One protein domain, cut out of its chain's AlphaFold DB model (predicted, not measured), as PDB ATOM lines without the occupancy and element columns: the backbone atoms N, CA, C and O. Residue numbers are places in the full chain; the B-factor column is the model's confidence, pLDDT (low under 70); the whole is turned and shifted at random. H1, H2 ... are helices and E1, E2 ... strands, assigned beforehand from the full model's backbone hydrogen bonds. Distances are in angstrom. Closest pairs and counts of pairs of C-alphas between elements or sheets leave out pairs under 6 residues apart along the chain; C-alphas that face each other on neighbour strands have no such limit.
ATOM      1  N   GLN A 126     161.010 204.696 261.394       85.00
ATOM      2  CA  GLN A 126     160.814 206.081 261.801       85.00
ATOM      3  C   GLN A 126     161.828 206.953 261.060       85.00
ATOM      4  O   GLN A 126     163.031 206.708 261.131       85.00
ATOM      5  N   VAL A 127     161.333 207.950 260.335       90.00
ATOM      6  CA  VAL A 127     162.135 208.901 259.559       90.00
ATOM      7  C   VAL A 127     161.654 210.326 259.832       90.00
ATOM      8  O   VAL A 127     160.610 210.538 260.449       90.00
ATOM      9  N   THR A 128     162.418 211.319 259.386       93.88
ATOM     10  CA  THR A 128     162.050 212.733 259.517       93.88
ATOM     11  C   THR A 128     161.557 213.264 258.178       93.88
ATOM     12  O   THR A 128     162.300 213.242 257.199       93.88
ATOM     13  N   GLY A 129     160.308 213.724 258.136       95.62
ATOM     14  CA  GLY A 129     159.739 214.444 256.999       95.62
ATOM     15  C   GLY A 129     159.875 215.958 257.151       95.62
ATOM     16  O   GLY A 129     160.058 216.468 258.260       95.62
ATOM     17  N   ASP A 130     159.731 216.667 256.034       97.62
ATOM     18  CA  ASP A 130     159.708 218.129 255.990       97.62
ATOM     19  C   ASP A 130     158.271 218.570 255.722       97.62
ATOM     20  O   ASP A 130     157.753 218.402 254.615       97.62
ATOM     21  N   PHE A 131     157.614 219.099 256.750       97.75
ATOM     22  CA  PHE A 131     156.246 219.586 256.656       97.75
ATOM     23  C   PHE A 131     156.251 221.096 256.471       97.75
ATOM     24  O   PHE A 131     156.742 221.817 257.334       97.75
ATOM     25  N   THR A 132     155.715 221.574 255.354       96.56
ATOM     26  CA  THR A 132     155.614 223.003 255.050       96.56
ATOM     27  C   THR A 132     154.156 223.420 255.042       96.56
ATOM     28  O   THR A 132     153.348 222.828 254.326       96.56
ATOM     29  N   ASN A 133     153.823 224.438 255.828       94.75
ATOM     30  CA  ASN A 133     152.489 225.021 255.880       94.75
ATOM     31  C   ASN A 133     152.578 226.533 256.107       94.75
ATOM     32  O   ASN A 133     153.641 227.036 256.465       94.75
ATOM     33  N   TYR A 134     151.476 227.250 255.908       91.44
ATOM     34  CA  TYR A 134     151.401 228.654 256.295       91.44
ATOM     35  C   TYR A 134     151.418 228.793 257.819       91.44
ATOM     36  O   TYR A 134     150.720 228.060 258.525       91.44
ATOM     37  N   ASP A 135     152.220 229.729 258.312       89.44
ATOM     38  CA  ASP A 135     152.125 230.214 259.682       89.44
ATOM     39  C   ASP A 135     150.962 231.211 259.845       89.44
ATOM     40  O   ASP A 135     150.149 231.427 258.942       89.44
ATOM     41  N   VAL A 136     150.867 231.808 261.033       88.31
ATOM     42  CA  VAL A 136     149.811 232.769 261.387       88.31
ATOM     43  C   VAL A 136     149.864 234.066 260.570       88.31
ATOM     44  O   VAL A 136     148.863 234.776 260.506       88.31
ATOM     45  N   GLU A 137     150.996 234.365 259.935       90.50
ATOM     46  CA  GLU A 137     151.223 235.549 259.099       90.50
ATOM     47  C   GLU A 137     150.990 235.249 257.607       90.50
ATOM     48  O   GLU A 137     151.074 236.145 256.767       90.50
ATOM     49  N   GLY A 138     150.662 233.996 257.265       87.88
ATOM     50  CA  GLY A 138     150.483 233.549 255.885       87.88
ATOM     51  C   GLY A 138     151.801 233.267 255.162       87.88
ATOM     52  O   GLY A 138     151.812 233.140 253.936       87.88
ATOM     53  N   VAL A 139     152.914 233.154 255.893       91.00
ATOM     54  CA  VAL A 139     154.234 232.854 255.334       91.00
ATOM     55  C   VAL A 139     154.471 231.339 255.386       91.00
ATOM     56  O   VAL A 139     154.158 230.688 256.384       91.00
ATOM     57  N   PRO A 140     154.974 230.710 254.307       93.00
ATOM     58  CA  PRO A 140     155.243 229.279 254.318       93.00
ATOM     59  C   PRO A 140     156.461 228.958 255.188       93.00
ATOM     60  O   PRO A 140     157.579 229.379 254.892       93.00
ATOM     61  N   THR A 141     156.241 228.144 256.215       95.25
ATOM     62  CA  THR A 141     157.263 227.716 257.171       95.25
ATOM     63  C   THR A 141     157.402 226.195 257.149       95.25
ATOM     64  O   THR A 141     156.409 225.464 257.179       95.25
ATOM     65  N   THR A 142     158.646 225.707 257.088       96.81
ATOM     66  CA  THR A 142     158.973 224.274 257.074       96.81
ATOM     67  C   THR A 142     159.437 223.794 258.449       96.81
ATOM     68  O   THR A 142     160.426 224.289 258.988       96.81
ATOM     69  N   THR A 143     158.791 222.752 258.966       97.00
ATOM     70  CA  THR A 143     159.109 222.096 260.238       97.00
ATOM     71  C   THR A 143     159.502 220.638 260.006       97.00
ATOM     72  O   THR A 143     158.890 219.928 259.204       97.00
ATOM     73  N   LYS A 144     160.523 220.162 260.727       96.88
ATOM     74  CA  LYS A 144     160.913 218.745 260.741       96.88
ATOM     75  C   LYS A 144     159.932 217.949 261.599       96.88
ATOM     76  O   LYS A 144     159.745 218.269 262.769       96.88
ATOM     77  N   VAL A 145     159.345 216.895 261.041       94.88
ATOM     78  CA  VAL A 145     158.310 216.096 261.713       94.88
ATOM     79  C   VAL A 145     158.678 214.612 261.733       94.88
ATOM     80  O   VAL A 145     159.164 214.087 260.726       94.88
ATOM     81  N   PRO A 146     158.474 213.899 262.853       93.25
ATOM     82  CA  PRO A 146     158.668 212.457 262.887       93.25
ATOM     83  C   PRO A 146     157.522 211.776 262.139       93.25
ATOM     84  O   PRO A 146     156.352 212.004 262.438       93.25
ATOM     85  N   ILE A 147     157.856 210.922 261.179       93.56
ATOM     86  CA  ILE A 147     156.893 210.114 260.430       93.56
ATOM     87  C   ILE A 147     157.337 208.654 260.447       93.56
ATOM     88  O   ILE A 147     158.514 208.347 260.640       93.56
ATOM     89  N   ILE A 148     156.396 207.741 260.228       91.00
ATOM     90  CA  ILE A 148     156.711 206.321 260.075       91.00
ATOM     91  C   ILE A 148     156.396 205.905 258.649       91.00
ATOM     92  O   ILE A 148     155.267 206.054 258.193       91.00
ATOM     93  N   VAL A 149     157.377 205.341 257.963       90.81
ATOM     94  CA  VAL A 149     157.246 204.856 256.590       90.81
ATOM     95  C   VAL A 149     157.386 203.337 256.538       90.81
ATOM     96  O   VAL A 149     157.923 202.699 257.456       90.81
ATOM     97  N   GLY A 150     156.845 202.752 255.473       85.19
ATOM     98  CA  GLY A 150     157.079 201.352 255.142       85.19
ATOM     99  C   GLY A 150     158.474 201.073 254.601       85.19
ATOM    100  O   GLY A 150     159.365 201.918 254.615       85.19
ATOM    101  N   GLU A 151     158.664 199.842 254.149       78.69
ATOM    102  CA  GLU A 151     159.824 199.443 253.354       78.69
ATOM    103  C   GLU A 151     159.817 200.101 251.970       78.69
ATOM    104  O   GLU A 151     158.744 200.455 251.463       78.69
ATOM    105  N   PRO A 152     160.974 200.158 251.287       76.44
ATOM    106  CA  PRO A 152     161.005 200.369 249.846       76.44
ATOM    107  C   PRO A 152     160.022 199.420 249.143       76.44
ATOM    108  O   PRO A 152     160.023 198.213 249.386       76.44
ATOM    109  N   GLY A 153     159.151 199.962 248.291       78.44
ATOM    110  CA  GLY A 153     158.076 199.186 247.658       78.44
ATOM    111  C   GLY A 153     156.709 199.307 248.340       78.44
ATOM    112  O   GLY A 153     155.707 198.883 247.766       78.44
ATOM    113  N   GLN A 154     156.638 199.891 249.536       85.62
ATOM    114  CA  GLN A 154     155.383 200.177 250.227       85.62
ATOM    115  C   GLN A 154     154.989 201.640 250.073       85.62
ATOM    116  O   GLN A 154     155.832 202.506 249.855       85.62
ATOM    117  N   THR A 155     153.695 201.917 250.202       90.00
ATOM    118  CA  THR A 155     153.129 203.245 249.909       90.00
ATOM    119  C   THR A 155     152.435 203.895 251.095       90.00
ATOM    120  O   THR A 155     151.767 204.909 250.916       90.00
ATOM    121  N   TYR A 156     152.570 203.336 252.301       90.44
ATOM    122  CA  TYR A 156     152.005 203.951 253.498       90.44
ATOM    123  C   TYR A 156     153.001 204.837 254.237       90.44
ATOM    124  O   TYR A 156     154.174 204.497 254.407       90.44
ATOM    125  N   VAL A 157     152.464 205.929 254.766       94.81
ATOM    126  CA  VAL A 157     153.130 206.845 255.683       94.81
ATOM    127  C   VAL A 157     152.184 207.103 256.852       94.81
ATOM    128  O   VAL A 157     151.010 207.399 256.650       94.81
ATOM    129  N   LEU A 158     152.667 206.957 258.083       94.19
ATOM    130  CA  LEU A 158     151.962 207.410 259.275       94.19
ATOM    131  C   LEU A 158     152.511 208.764 259.690       94.19
ATOM    132  O   LEU A 158     153.727 208.931 259.824       94.19
ATOM    133  N   VAL A 159     151.598 209.695 259.925       95.69
ATOM    134  CA  VAL A 159     151.924 211.071 260.280       95.69
ATOM    135  C   VAL A 159     151.236 211.483 261.580       95.69
ATOM    136  O   VAL A 159     150.148 210.979 261.888       95.69
ATOM    137  N   PRO A 160     151.836 212.418 262.332       95.31
ATOM    138  CA  PRO A 160     151.155 213.151 263.390       95.31
ATOM    139  C   PRO A 160     149.795 213.713 262.945       95.31
ATOM    140  O   PRO A 160     149.568 214.024 261.770       95.31
ATOM    141  N   THR A 161     148.847 213.794 263.879       94.62
ATOM    142  CA  THR A 161     147.443 214.097 263.559       94.62
ATOM    143  C   THR A 161     147.231 215.534 263.087       94.62
ATOM    144  O   THR A 161     146.354 215.785 262.259       94.62
ATOM    145  N   ASP A 162     148.052 216.467 263.558       94.50
ATOM    146  CA  ASP A 162     148.111 217.864 263.124       94.50
ATOM    147  C   ASP A 162     148.410 217.986 261.626       94.50
ATOM    148  O   ASP A 162     147.738 218.753 260.937       94.50
ATOM    149  N   ILE A 163     149.311 217.154 261.091       96.00
ATOM    150  CA  ILE A 163     149.622 217.130 259.657       96.00
ATOM    151  C   ILE A 163     148.383 216.741 258.853       96.00
ATOM    152  O   ILE A 163     147.955 217.486 257.975       96.00
ATOM    153  N   GLY A 164     147.754 215.600 259.157       94.31
ATOM    154  CA  GLY A 164     146.563 215.190 258.404       94.31
ATOM    155  C   GLY A 164     145.390 216.169 258.566       94.31
ATOM    156  O   GLY A 164     144.662 216.408 257.605       94.31
ATOM    157  N   ARG A 165     145.245 216.810 259.736       93.69
ATOM    158  CA  ARG A 165     144.256 217.884 259.948       93.69
ATOM    159  C   ARG A 165     144.530 219.107 259.078       93.69
ATOM    160  O   ARG A 165     143.580 219.669 258.542       93.69
ATOM    161  N   ALA A 166     145.792 219.494 258.898       93.75
ATOM    162  CA  ALA A 166     146.158 220.591 258.006       93.75
ATOM    163  C   ALA A 166     145.781 220.282 256.548       93.75
ATOM    164  O   ALA A 166     145.187 221.123 255.875       93.75
ATOM    165  N   PHE A 167     146.046 219.058 256.074       94.00
ATOM    166  CA  PHE A 167     145.614 218.617 254.741       94.00
ATOM    167  C   PHE A 167     144.088 218.619 254.597       94.00
ATOM    168  O   PHE A 167     143.564 219.072 253.583       94.00
ATOM    169  N   HIS A 168     143.360 218.154 255.616       92.00
ATOM    170  CA  HIS A 168     141.897 218.189 255.621       92.00
ATOM    171  C   HIS A 168     141.351 219.623 255.555       92.00
ATOM    172  O   HIS A 168     140.483 219.906 254.735       92.00
ATOM    173  N   ALA A 169     141.893 220.545 256.356       89.62
ATOM    174  CA  ALA A 169     141.514 221.959 256.318       89.62
ATOM    175  C   ALA A 169     141.754 222.588 254.936       89.62
ATOM    176  O   ALA A 169     140.866 223.252 254.403       89.62
ATOM    177  N   ALA A 170     142.909 222.328 254.317       88.06
ATOM    178  CA  ALA A 170     143.193 222.801 252.964       88.06
ATOM    179  C   ALA A 170     142.247 222.189 251.917       88.06
ATOM    180  O   ALA A 170     141.778 222.891 251.026       88.06
ATOM    181  N   SER A 171     141.904 220.905 252.058       84.81
ATOM    182  CA  SER A 171     140.927 220.243 251.190       84.81
ATOM    183  C   SER A 171     139.520 220.839 251.317       84.81
ATOM    184  O   SER A 171     138.788 220.834 250.333       84.81
ATOM    185  N   LEU A 172     139.119 221.339 252.490       82.56
ATOM    186  CA  LEU A 172     137.832 222.026 252.665       82.56
ATOM    187  C   LEU A 172     137.844 223.425 252.042       82.56
ATOM    188  O   LEU A 172     136.893 223.786 251.357       82.56
ATOM    189  N   ALA A 173     138.935 224.177 252.214       76.88
ATOM    190  CA  ALA A 173     139.076 225.529 251.668       76.88
ATOM    191  C   ALA A 173     139.009 225.576 250.127       76.88
ATOM    192  O   ALA A 173     138.627 226.589 249.551       76.88
ATOM    193  N   LEU A 174     139.356 224.477 249.454       70.44
ATOM    194  CA  LEU A 174     139.231 224.336 247.999       70.44
ATOM    195  C   LEU A 174     137.803 224.048 247.524       70.44
ATOM    196  O   LEU A 174     137.502 224.261 246.353       70.44
ATOM    197  N   ASN A 175     136.942 223.550 248.414       63.22
ATOM    198  CA  ASN A 175     135.599 223.067 248.099       63.22
ATOM    199  C   ASN A 175     134.487 223.993 248.623       63.22
ATOM    200  O   ASN A 175     133.350 223.541 248.707       63.22
ATOM    201  N   GLU A 176     134.786 225.251 248.978       55.06
ATOM    202  CA  GLU A 176     133.794 226.257 249.408       55.06
ATOM    203  C   GLU A 176     132.577 226.295 248.457       55.06
ATOM    204  O   GLU A 176     132.697 226.761 247.317       55.06
ATOM    205  N   PRO A 177     131.386 225.827 248.886       48.69
ATOM    206  CA  PRO A 177     130.168 225.955 248.108       48.69
ATOM    207  C   PRO A 177     129.520 227.300 248.432       48.69
ATOM    208  O   PRO A 177     129.114 227.566 249.564       48.69
ATOM    209  N   THR A 178     129.312 228.127 247.409       48.06
ATOM    210  CA  THR A 178     128.302 229.186 247.460       48.06
ATOM    211  C   THR A 178     126.945 228.507 247.683       48.06
ATOM    212  O   THR A 178     126.372 227.961 246.748       48.06
ATOM    213  N   GLU A 188     136.408 211.791 258.084       81.06
ATOM    214  CA  GLU A 188     137.366 210.758 258.473       81.06
ATOM    215  C   GLU A 188     138.447 210.531 257.411       81.06
ATOM    216  O   GLU A 188     139.424 209.827 257.669       81.06
ATOM    217  N   THR A 189     138.304 211.124 256.221       91.44
ATOM    218  CA  THR A 189     139.326 211.069 255.168       91.44
ATOM    219  C   THR A 189     139.460 212.397 254.429       91.44
ATOM    220  O   THR A 189     138.503 213.163 254.352       91.44
ATOM    221  N   CYS A 190     140.629 212.666 253.847       90.75
ATOM    222  CA  CYS A 190     140.797 213.726 252.850       90.75
ATOM    223  C   CYS A 190     141.660 213.271 251.670       90.75
ATOM    224  O   CYS A 190     142.435 212.314 251.771       90.75
ATOM    225  N   LYS A 191     141.490 213.955 250.533       92.75
ATOM    226  CA  LYS A 191     142.253 213.701 249.310       92.75
ATOM    227  C   LYS A 191     143.553 214.491 249.298       92.75
ATOM    228  O   LYS A 191     143.621 215.617 249.785       92.75
ATOM    229  N   ALA A 192     144.576 213.870 248.733       94.25
ATOM    230  CA  ALA A 192     145.882 214.455 248.503       94.25
ATOM    231  C   ALA A 192     146.472 213.883 247.212       94.25
ATOM    232  O   ALA A 192     146.001 212.874 246.688       94.25
ATOM    233  N   THR A 193     147.552 214.496 246.748       94.81
ATOM    234  CA  THR A 193     148.320 214.025 245.598       94.81
ATOM    235  C   THR A 193     149.766 213.855 246.015       94.81
ATOM    236  O   THR A 193     150.340 214.708 246.692       94.81
ATOM    237  N   PHE A 194     150.359 212.726 245.642       96.00
ATOM    238  CA  PHE A 194     151.782 212.488 245.822       96.00
ATOM    239  C   PHE A 194     152.527 212.816 244.533       96.00
ATOM    240  O   PHE A 194     152.200 212.275 243.476       96.00
ATOM    241  N   PHE A 195     153.533 213.678 244.633       94.94
ATOM    242  CA  PHE A 195     154.400 214.084 243.534       94.94
ATOM    243  C   PHE A 195     155.717 213.319 243.631       94.94
ATOM    244  O   PHE A 195     156.498 213.519 244.565       94.94
ATOM    245  N   HIS A 196     155.966 212.436 242.668       94.62
ATOM    246  CA  HIS A 196     157.065 211.474 242.725       94.62
ATOM    247  C   HIS A 196     158.443 212.123 242.564       94.62
ATOM    248  O   HIS A 196     159.350 211.801 243.327       94.62
ATOM    249  N   ASP A 197     158.602 213.067 241.633       93.38
ATOM    250  CA  ASP A 197     159.891 213.726 241.356       93.38
ATOM    251  C   ASP A 197     160.408 214.538 242.552       93.38
ATOM    252  O   ASP A 197     161.609 214.617 242.798       93.38
ATOM    253  N   SER A 198     159.495 215.140 243.316       93.19
ATOM    254  CA  SER A 198     159.806 215.959 244.497       93.19
ATOM    255  C   SER A 198     159.551 215.239 245.827       93.19
ATOM    256  O   SER A 198     159.832 215.804 246.884       93.19
ATOM    257  N   GLN A 199     159.062 213.995 245.779       95.12
ATOM    258  CA  GLN A 199     158.811 213.110 246.922       95.12
ATOM    259  C   GLN A 199     157.962 213.750 248.029       95.12
ATOM    260  O   GLN A 199     158.306 213.678 249.212       95.12
ATOM    261  N   HIS A 200     156.856 214.396 247.662       95.88
ATOM    262  CA  HIS A 200     155.980 215.037 248.641       95.88
ATOM    263  C   HIS A 200     154.500 214.757 248.406       95.88
ATOM    264  O   HIS A 200     154.045 214.616 247.273       95.88
ATOM    265  N   PHE A 201     153.746 214.714 249.502       96.69
ATOM    266  CA  PHE A 201     152.297 214.863 249.482       96.69
ATOM    267  C   PHE A 201     151.948 216.347 249.431       96.69
ATOM    268  O   PHE A 201     152.525 217.137 250.178       96.69
ATOM    269  N   GLY A 202     150.984 216.707 248.595       94.44
ATOM    270  CA  GLY A 202     150.404 218.042 248.500       94.44
ATOM    271  C   GLY A 202     148.901 217.968 248.240       94.44
ATOM    272  O   GLY A 202     148.336 216.882 248.098       94.44
ATOM    273  N   VAL A 203     148.254 219.125 248.192       88.06
ATOM    274  CA  VAL A 203     146.841 219.252 247.814       88.06
ATOM    275  C   VAL A 203     146.768 219.839 246.402       88.06
ATOM    276  O   VAL A 203     147.570 220.703 246.051       88.06
ATOM    277  N   GLU A 204     145.842 219.358 245.572       74.94
ATOM    278  CA  GLU A 204     145.608 219.925 244.239       74.94
ATOM    279  C   GLU A 204     144.827 221.236 244.353       74.94
ATOM    280  O   GLU A 204     143.783 221.269 244.991       74.94
ATOM    281  N   GLY A 205     145.306 222.322 243.742       69.31
ATOM    282  CA  GLY A 205     144.615 223.614 243.764       69.31
ATOM    283  C   GLY A 205     145.561 224.816 243.673       69.31
ATOM    284  O   GLY A 205     146.760 224.643 243.451       69.31
ATOM    285  N   PRO A 206     145.049 226.054 243.836       58.31
ATOM    286  CA  PRO A 206     145.865 227.269 243.816       58.31
ATOM    287  C   PRO A 206     146.781 227.405 245.043       58.31
ATOM    288  O   PRO A 206     147.820 228.063 244.959       58.31
ATOM    289  N   SER A 207     146.421 226.793 246.181       64.75
ATOM    290  CA  SER A 207     147.285 226.768 247.365       64.75
ATOM    291  C   SER A 207     148.432 225.784 247.162       64.75
ATOM    292  O   SER A 207     148.204 224.608 246.891       64.75
ATOM    293  N   ARG A 208     149.674 226.243 247.348       80.25
ATOM    294  CA  ARG A 208     150.856 225.370 247.302       80.25
ATOM    295  C   ARG A 208     151.061 224.540 248.569       80.25
ATOM    296  O   ARG A 208     151.906 223.656 248.533       80.25
ATOM    297  N   TYR A 209     150.329 224.807 249.653       90.44
ATOM    298  CA  TYR A 209     150.523 224.186 250.967       90.44
ATOM    299  C   TYR A 209     149.184 223.757 251.597       90.44
ATOM    300  O   TYR A 209     148.147 224.345 251.266       90.44
ATOM    301  N   PRO A 210     149.176 222.752 252.494       94.44
ATOM    302  CA  PRO A 210     150.329 222.079 253.097       94.44
ATOM    303  C   PRO A 210     151.067 221.127 252.149       94.44
ATOM    304  O   PRO A 210     150.481 220.561 251.227       94.44
ATOM    305  N   GLN A 211     152.361 220.936 252.407       96.19
ATOM    306  CA  GLN A 211     153.188 219.915 251.768       96.19
ATOM    307  C   GLN A 211     153.898 219.079 252.821       96.19
ATOM    308  O   GLN A 211     154.436 219.615 253.787       96.19
ATOM    309  N   LEU A 212     153.959 217.769 252.606       97.56
ATOM    310  CA  LEU A 212     154.789 216.869 253.396       97.56
ATOM    311  C   LEU A 212     155.767 216.157 252.476       97.56
ATOM    312  O   LEU A 212     155.390 215.216 251.777       97.56
ATOM    313  N   ARG A 213     157.030 216.571 252.511       96.88
ATOM    314  CA  ARG A 213     158.107 215.865 251.824       96.88
ATOM    315  C   ARG A 213     158.615 214.727 252.696       96.88
ATOM    316  O   ARG A 213     158.895 214.912 253.881       96.88
ATOM    317  N   ILE A 214     158.757 213.555 252.094       93.75
ATOM    318  CA  ILE A 214     159.235 212.347 252.760       93.75
ATOM    319  C   ILE A 214     160.603 211.954 252.188       93.75
ATOM    320  O   ILE A 214     160.807 212.042 250.978       93.75
ATOM    321  N   PRO A 215     161.562 211.505 253.015       90.62
ATOM    322  CA  PRO A 215     162.904 211.139 252.558       90.62
ATOM    323  C   PRO A 215     162.933 209.715 251.970       90.62
ATOM    324  O   PRO A 215     163.822 208.923 252.272       90.62
ATOM    325  N   MET A 216     161.915 209.349 251.189       86.38
ATOM    326  CA  MET A 216     161.744 208.013 250.625       86.38
ATOM    327  C   MET A 216     160.971 208.087 249.309       86.38
ATOM    328  O   MET A 216     159.982 208.808 249.196       86.38
ATOM    329  N   SER A 217     161.390 207.290 248.325       89.31
ATOM    330  CA  SER A 217     160.631 207.124 247.087       89.31
ATOM    331  C   SER A 217     159.491 206.134 247.300       89.31
ATOM    332  O   SER A 217     159.735 204.977 247.643       89.31
ATOM    333  N   LEU A 218     158.257 206.564 247.041       90.94
ATOM    334  CA  LEU A 218     157.120 205.651 246.951       90.94
ATOM    335  C   LEU A 218     157.020 205.094 245.522       90.94
ATOM    336  O   LEU A 218     157.321 205.815 244.569       90.94
ATOM    337  N   PRO A 219     156.624 203.825 245.337       90.50
ATOM    338  CA  PRO A 219     156.425 203.257 244.009       90.50
ATOM    339  C   PRO A 219     155.377 204.000 243.185       90.50
ATOM    340  O   PRO A 219     154.285 204.310 243.668       90.50
ATOM    341  N   ARG A 220     155.693 204.207 241.906       91.00
ATOM    342  CA  ARG A 220     154.750 204.710 240.909       91.00
ATOM    343  C   ARG A 220     153.730 203.639 240.541       91.00
ATOM    344  O   ARG A 220     154.065 202.467 240.399       91.00
ATOM    345  N   GLN A 221     152.483 204.065 240.380       88.31
ATOM    346  CA  GLN A 221     151.365 203.207 239.964       88.31
ATOM    347  C   GLN A 221     151.118 203.282 238.457       88.31
ATOM    348  O   GLN A 221     150.524 202.384 237.872       88.31
ATOM    349  N   THR A 222     151.554 204.386 237.857       90.38
ATOM    350  CA  THR A 222     151.494 204.702 236.432       90.38
ATOM    351  C   THR A 222     152.767 205.467 236.070       90.38
ATOM    352  O   THR A 222     153.505 205.881 236.964       90.38
ATOM    353  N   ASP A 223     153.001 205.734 234.789       91.44
ATOM    354  CA  ASP A 223     154.147 206.547 234.353       91.44
ATOM    355  C   ASP A 223     154.013 208.043 234.712       91.44
ATOM    356  O   ASP A 223     154.941 208.824 234.504       91.44
ATOM    357  N   SER A 224     152.877 208.463 235.287       92.62
ATOM    358  CA  SER A 224     152.654 209.840 235.739       92.62
ATOM    359  C   SER A 224     153.607 210.251 236.870       92.62
ATOM    360  O   SER A 224     154.025 209.440 237.701       92.62
ATOM    361  N   ASN A 225     153.911 211.553 236.944       93.19
ATOM    362  CA  ASN A 225     154.567 212.175 238.104       93.19
ATOM    363  C   ASN A 225     153.662 212.278 239.334       93.19
ATOM    364  O   ASN A 225     154.141 212.505 240.442       93.19
ATOM    365  N   THR A 226     152.362 212.086 239.162       94.69
ATOM    366  CA  THR A 226     151.395 212.193 240.245       94.69
ATOM    367  C   THR A 226     150.702 210.867 240.508       94.69
ATOM    368  O   THR A 226     150.371 210.115 239.592       94.69
ATOM    369  N   SER A 227     150.465 210.602 241.788       95.56
ATOM    370  CA  SER A 227     149.608 209.521 242.269       95.56
ATOM    371  C   SER A 227     148.527 210.100 243.171       95.56
ATOM    372  O   SER A 227     148.835 210.876 244.077       95.56
ATOM    373  N   SER A 228     147.277 209.683 242.959       95.25
ATOM    374  CA  SER A 228     146.187 209.981 243.893       95.25
ATOM    375  C   SER A 228     146.489 209.351 245.248       95.25
ATOM    376  O   SER A 228     146.964 208.212 245.321       95.25
ATOM    377  N   ALA A 229     146.214 210.080 246.319       95.94
ATOM    378  CA  ALA A 229     146.421 209.629 247.680       95.94
ATOM    379  C   ALA A 229     145.208 209.942 248.560       95.94
ATOM    380  O   ALA A 229     144.513 210.949 248.397       95.94
ATOM    381  N   THR A 230     144.996 209.085 249.550       95.50
ATOM    382  CA  THR A 230     143.987 209.283 250.588       95.50
ATOM    383  C   THR A 230     144.668 209.344 251.942       95.50
ATOM    384  O   THR A 230     145.561 208.550 252.257       95.50
ATOM    385  N   ILE A 231     144.231 210.302 252.751       95.44
ATOM    386  CA  ILE A 231     144.645 210.459 254.137       95.44
ATOM    387  C   ILE A 231     143.482 210.008 255.012       95.44
ATOM    388  O   ILE A 231     142.393 210.562 254.913       95.44
ATOM    389  N   TYR A 232     143.711 209.020 255.870       94.44
ATOM    390  CA  TYR A 232     142.755 208.552 256.871       94.44
ATOM    391  C   TYR A 232     143.035 209.247 258.199       94.44
ATOM    392  O   TYR A 232     144.141 209.144 258.737       94.44
ATOM    393  N   LEU A 233     142.028 209.952 258.707       92.00
ATOM    394  CA  LEU A 233     142.108 210.906 259.812       92.00
ATOM    395  C   LEU A 233     141.671 210.310 261.162       92.00
ATOM    396  O   LEU A 233     141.541 211.036 262.146       92.00
ATOM    397  N   ASN A 234     141.446 208.994 261.229       87.31
ATOM    398  CA  ASN A 234     141.128 208.304 262.478       87.31
ATOM    399  C   ASN A 234     142.387 207.751 263.160       87.31
ATOM    400  O   ASN A 234     143.348 207.336 262.509       87.31
ATOM    401  N   GLY A 235     142.330 207.658 264.489       87.00
ATOM    402  CA  GLY A 235     143.372 207.050 265.317       87.00
ATOM    403  C   GLY A 235     144.297 208.061 265.997       87.00
ATOM    404  O   GLY A 235     143.991 209.243 266.137       87.00
ATOM    405  N   LYS A 236     145.428 207.560 266.493       90.31
ATOM    406  CA  LYS A 236     146.489 208.339 267.149       90.31
ATOM    407  C   LYS A 236     147.543 208.856 266.173       90.31
ATOM    408  O   LYS A 236     148.249 209.797 266.517       90.31
ATOM    409  N   MET A 237     147.631 208.268 264.980       93.62
ATOM    410  CA  MET A 237     148.376 208.789 263.832       93.62
ATOM    411  C   MET A 237     147.552 208.599 262.562       93.62
ATOM    412  O   MET A 237     146.847 207.599 262.430       93.62
ATOM    413  N   HIS A 238     147.672 209.523 261.614       94.69
ATOM    414  CA  HIS A 238     146.929 209.467 260.357       94.69
ATOM    415  C   HIS A 238     147.697 208.670 259.304       94.69
ATOM    416  O   HIS A 238     148.918 208.784 259.199       94.69
ATOM    417  N   ASN A 239     146.988 207.855 258.523       94.38
ATOM    418  CA  ASN A 239     147.590 207.096 257.425       94.38
ATOM    419  C   ASN A 239     147.484 207.901 256.134       94.38
ATOM    420  O   ASN A 239     146.375 208.176 255.698       94.38
ATOM    421  N   MET A 240     148.605 208.193 255.486       95.88
ATOM    422  CA  MET A 240     148.662 208.670 254.104       95.88
ATOM    423  C   MET A 240     149.070 207.500 253.208       95.88
ATOM    424  O   MET A 240     150.067 206.828 253.481       95.88
ATOM    425  N   VAL A 241     148.286 207.218 252.170       95.38
ATOM    426  CA  VAL A 241     148.492 206.069 251.276       95.38
ATOM    427  C   VAL A 241     148.175 206.429 249.834       95.38
ATOM    428  O   VAL A 241     147.271 207.219 249.583       95.38
ATOM    429  N   LEU A 242     148.888 205.813 248.888       96.06
ATOM    430  CA  LEU A 242     148.578 205.948 247.462       96.06
ATOM    431  C   LEU A 242     147.381 205.062 247.079       96.06
ATOM    432  O   LEU A 242     147.366 203.861 247.374       96.06
ATOM    433  N   ASP A 243     146.392 205.644 246.406       94.31
ATOM    434  CA  ASP A 243     145.105 205.017 246.083       94.31
ATOM    435  C   ASP A 243     145.267 203.850 245.104       94.31
ATOM    436  O   ASP A 243     145.998 203.952 244.131       94.31
ATOM    437  N   GLY A 244     144.580 202.727 245.319       90.50
ATOM    438  CA  GLY A 244     144.715 201.544 244.451       90.50
ATOM    439  C   GLY A 244     145.919 200.651 244.778       90.50
ATOM    440  O   GLY A 244     146.169 199.669 244.085       90.50
ATOM    441  N   THR A 245     146.655 200.942 245.856       92.19
ATOM    442  CA  THR A 245     147.669 200.023 246.397       92.19
ATOM    443  C   THR A 245     147.098 199.075 247.448       92.19
ATOM    444  O   THR A 245     146.106 199.371 248.115       92.19
ATOM    445  N   ALA A 246     147.780 197.948 247.676       90.25
ATOM    446  CA  ALA A 246     147.454 197.045 248.783       90.25
ATOM    447  C   ALA A 246     147.529 197.745 250.155       90.25
ATOM    448  O   ALA A 246     146.771 197.420 251.069       90.25
ATOM    449  N   ASP A 247     148.426 198.727 250.307       91.12
ATOM    450  CA  ASP A 247     148.547 199.497 251.544       91.12
ATOM    451  C   ASP A 247     147.374 200.466 251.754       91.12
ATOM    452  O   ASP A 247     147.042 200.733 252.914       91.12
ATOM    453  N   ALA A 248     146.722 200.933 250.680       92.50
ATOM    454  CA  ALA A 248     145.465 201.675 250.764       92.50
ATOM    455  C   ALA A 248     144.306 200.787 251.224       92.50
ATOM    456  O   ALA A 248     143.596 201.159 252.155       92.50
ATOM    457  N   GLY A 249     144.185 199.571 250.681       91.81
ATOM    458  CA  GLY A 249     143.209 198.591 251.175       91.81
ATOM    459  C   GLY A 249     143.415 198.262 252.659       91.81
ATOM    460  O   GLY A 249     142.465 198.222 253.439       91.81
ATOM    461  N   PHE A 250     144.672 198.108 253.090       91.75
ATOM    462  CA  PHE A 250     144.997 197.932 254.507       91.75
ATOM    463  C   PHE A 250     144.617 199.151 255.359       91.75
ATOM    464  O   PHE A 250     144.067 198.978 256.446       91.75
ATOM    465  N   ALA A 251     144.910 200.371 254.896       92.00
ATOM    466  CA  ALA A 251     144.574 201.599 255.618       92.00
ATOM    467  C   ALA A 251     143.062 201.761 255.791       92.00
ATOM    468  O   ALA A 251     142.619 202.099 256.885       92.00
ATOM    469  N   GLN A 252     142.283 201.449 254.753       92.00
ATOM    470  CA  GLN A 252     140.827 201.446 254.820       92.00
ATOM    471  C   GLN A 252     140.315 200.468 255.883       92.00
ATOM    472  O   GLN A 252     139.571 200.868 256.775       92.00
ATOM    473  N   MET A 253     140.772 199.209 255.847       90.62
ATOM    474  CA  MET A 253     140.381 198.210 256.848       90.62
ATOM    475  C   MET A 253     140.753 198.648 258.269       90.62
ATOM    476  O   MET A 253     139.933 198.518 259.177       90.62
ATOM    477  N   ALA A 254     141.951 199.212 258.452       91.12
ATOM    478  CA  ALA A 254     142.418 199.714 259.741       91.12
ATOM    479  C   ALA A 254     141.592 200.912 260.236       91.12
ATOM    480  O   ALA A 254     141.273 200.979 261.423       91.12
ATOM    481  N   ASN A 255     141.212 201.825 259.338       90.19
ATOM    482  CA  ASN A 255     140.318 202.942 259.637       90.19
ATOM    483  C   ASN A 255     138.949 202.437 260.106       90.19
ATOM    484  O   ASN A 255     138.449 202.867 261.145       90.19
ATOM    485  N   ASP A 256     138.388 201.461 259.391       88.75
ATOM    486  CA  ASP A 256     137.133 200.820 259.771       88.75
ATOM    487  C   ASP A 256     137.253 200.101 261.117       88.75
ATOM    488  O   ASP A 256     136.325 200.139 261.916       88.75
ATOM    489  N   THR A 257     138.384 199.449 261.402       89.31
ATOM    490  CA  THR A 257     138.629 198.775 262.689       89.31
ATOM    491  C   THR A 257     138.678 199.781 263.830       89.31
ATOM    492  O   THR A 257     138.018 199.579 264.846       89.31
TER     493      THR A 257
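This is residues 126 to 178 and 188 to 257 of the 271 residues of the protein "Fido domain-containing protein" of Trichophyton rubrum (UniProt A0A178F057). Eight strands make a closed barrel that curls round helix H1, which lies outside it, and helix H2 packs on the outside over E7 and E8. The printed part has 123 residues with two named helices and eight named strands, in the order E1 E2 E3 H1 E4 E5 E6 E7 E8 H2. Round the ring run E1 E2 E3 E8 E7 E4 E5 E6 and back to E1, each neighbour pair antiparallel. The class is mixed, helices and strands. The whole is compact, with a radius of gyration of the C-alphas of 13.6 A and spans of 38 by 31 by 29 A.

Start with the hairpin of E1, residues 126 to 134, and E2, residues 140 to 149, where N 129 and O 145 are 2.9 A apart, within hydrogen-bond range. E2 bends by 64 degrees at residue 146. In its hairpin with E3, residues 156 to 159, look for N 158 and O 148, 2.8 A apart. E1, E2 and E3 are a meander, each strand the antiparallel neighbour of the one before. H1, residues 161 to 173, is on the barrel at a height of 6.2 A over the sheet; it lies over E5, residues 200 to 202, and runs along the strands, at 14 degrees to E5 on the local plane. The closest C-alphas of H1 and E4, residues 189 to 195, are those of His 168 and Cys 190, 5.4 A apart. E4, E5 and E6, residues 211 to 213, are a second meander of two hairpins, with N 195 and O 200 at 2.8 A and N 201 and O 212 at 2.9 A. Between E6 and E1, which close the ring, N 211 and O 132 are 2.9 A apart. E7, residues 226 to 232, completes a Greek key with that meander, the first strand E4 being the antiparallel neighbour of the fourth; find N 192 and O 229 at 2.9 A. E7 and E8, residues 238 to 242, are a hairpin with N 232 and O 239 at 2.8 A, and E8 pairs with E3 through N 157 and O 240 at 2.9 A. H2, residues 246 to 257, is on the barrel at a height of 9.3 A; its closest C-alphas to E8 are those of Ala 248 and Val 241, 5.4 A apart. H1 and H2 are apart, and in both every O i to N i+4 pair is within hydrogen-bond range.

Find C-alpha 126 at (160.814, 206.081, 261.801); from there E1 runs 25.1 A, and E2 returns over 24.6 A. H1 begins at C-alpha 161, (147.443, 214.097, 263.559), and spans 18.5 A. E4 spans 19.3 A, E7 19.1 A and E8 13.5 A. H2 spans 16.6 A and ends at C-alpha 257, (138.629, 198.775, 262.689).

The two C-alphas farthest apart are those of Glu 151 and Thr 178, 43.7 A. Residues 179 to 187 are cut out, and C-alphas 178 and 188 are 23.3 A apart across the cut. The link E6 to E7, residues 214 to 225, is long. Look for low pLDDT, under 70, at residues 175 to 178 and 205 to 207; the mean of the printed part is 89.6.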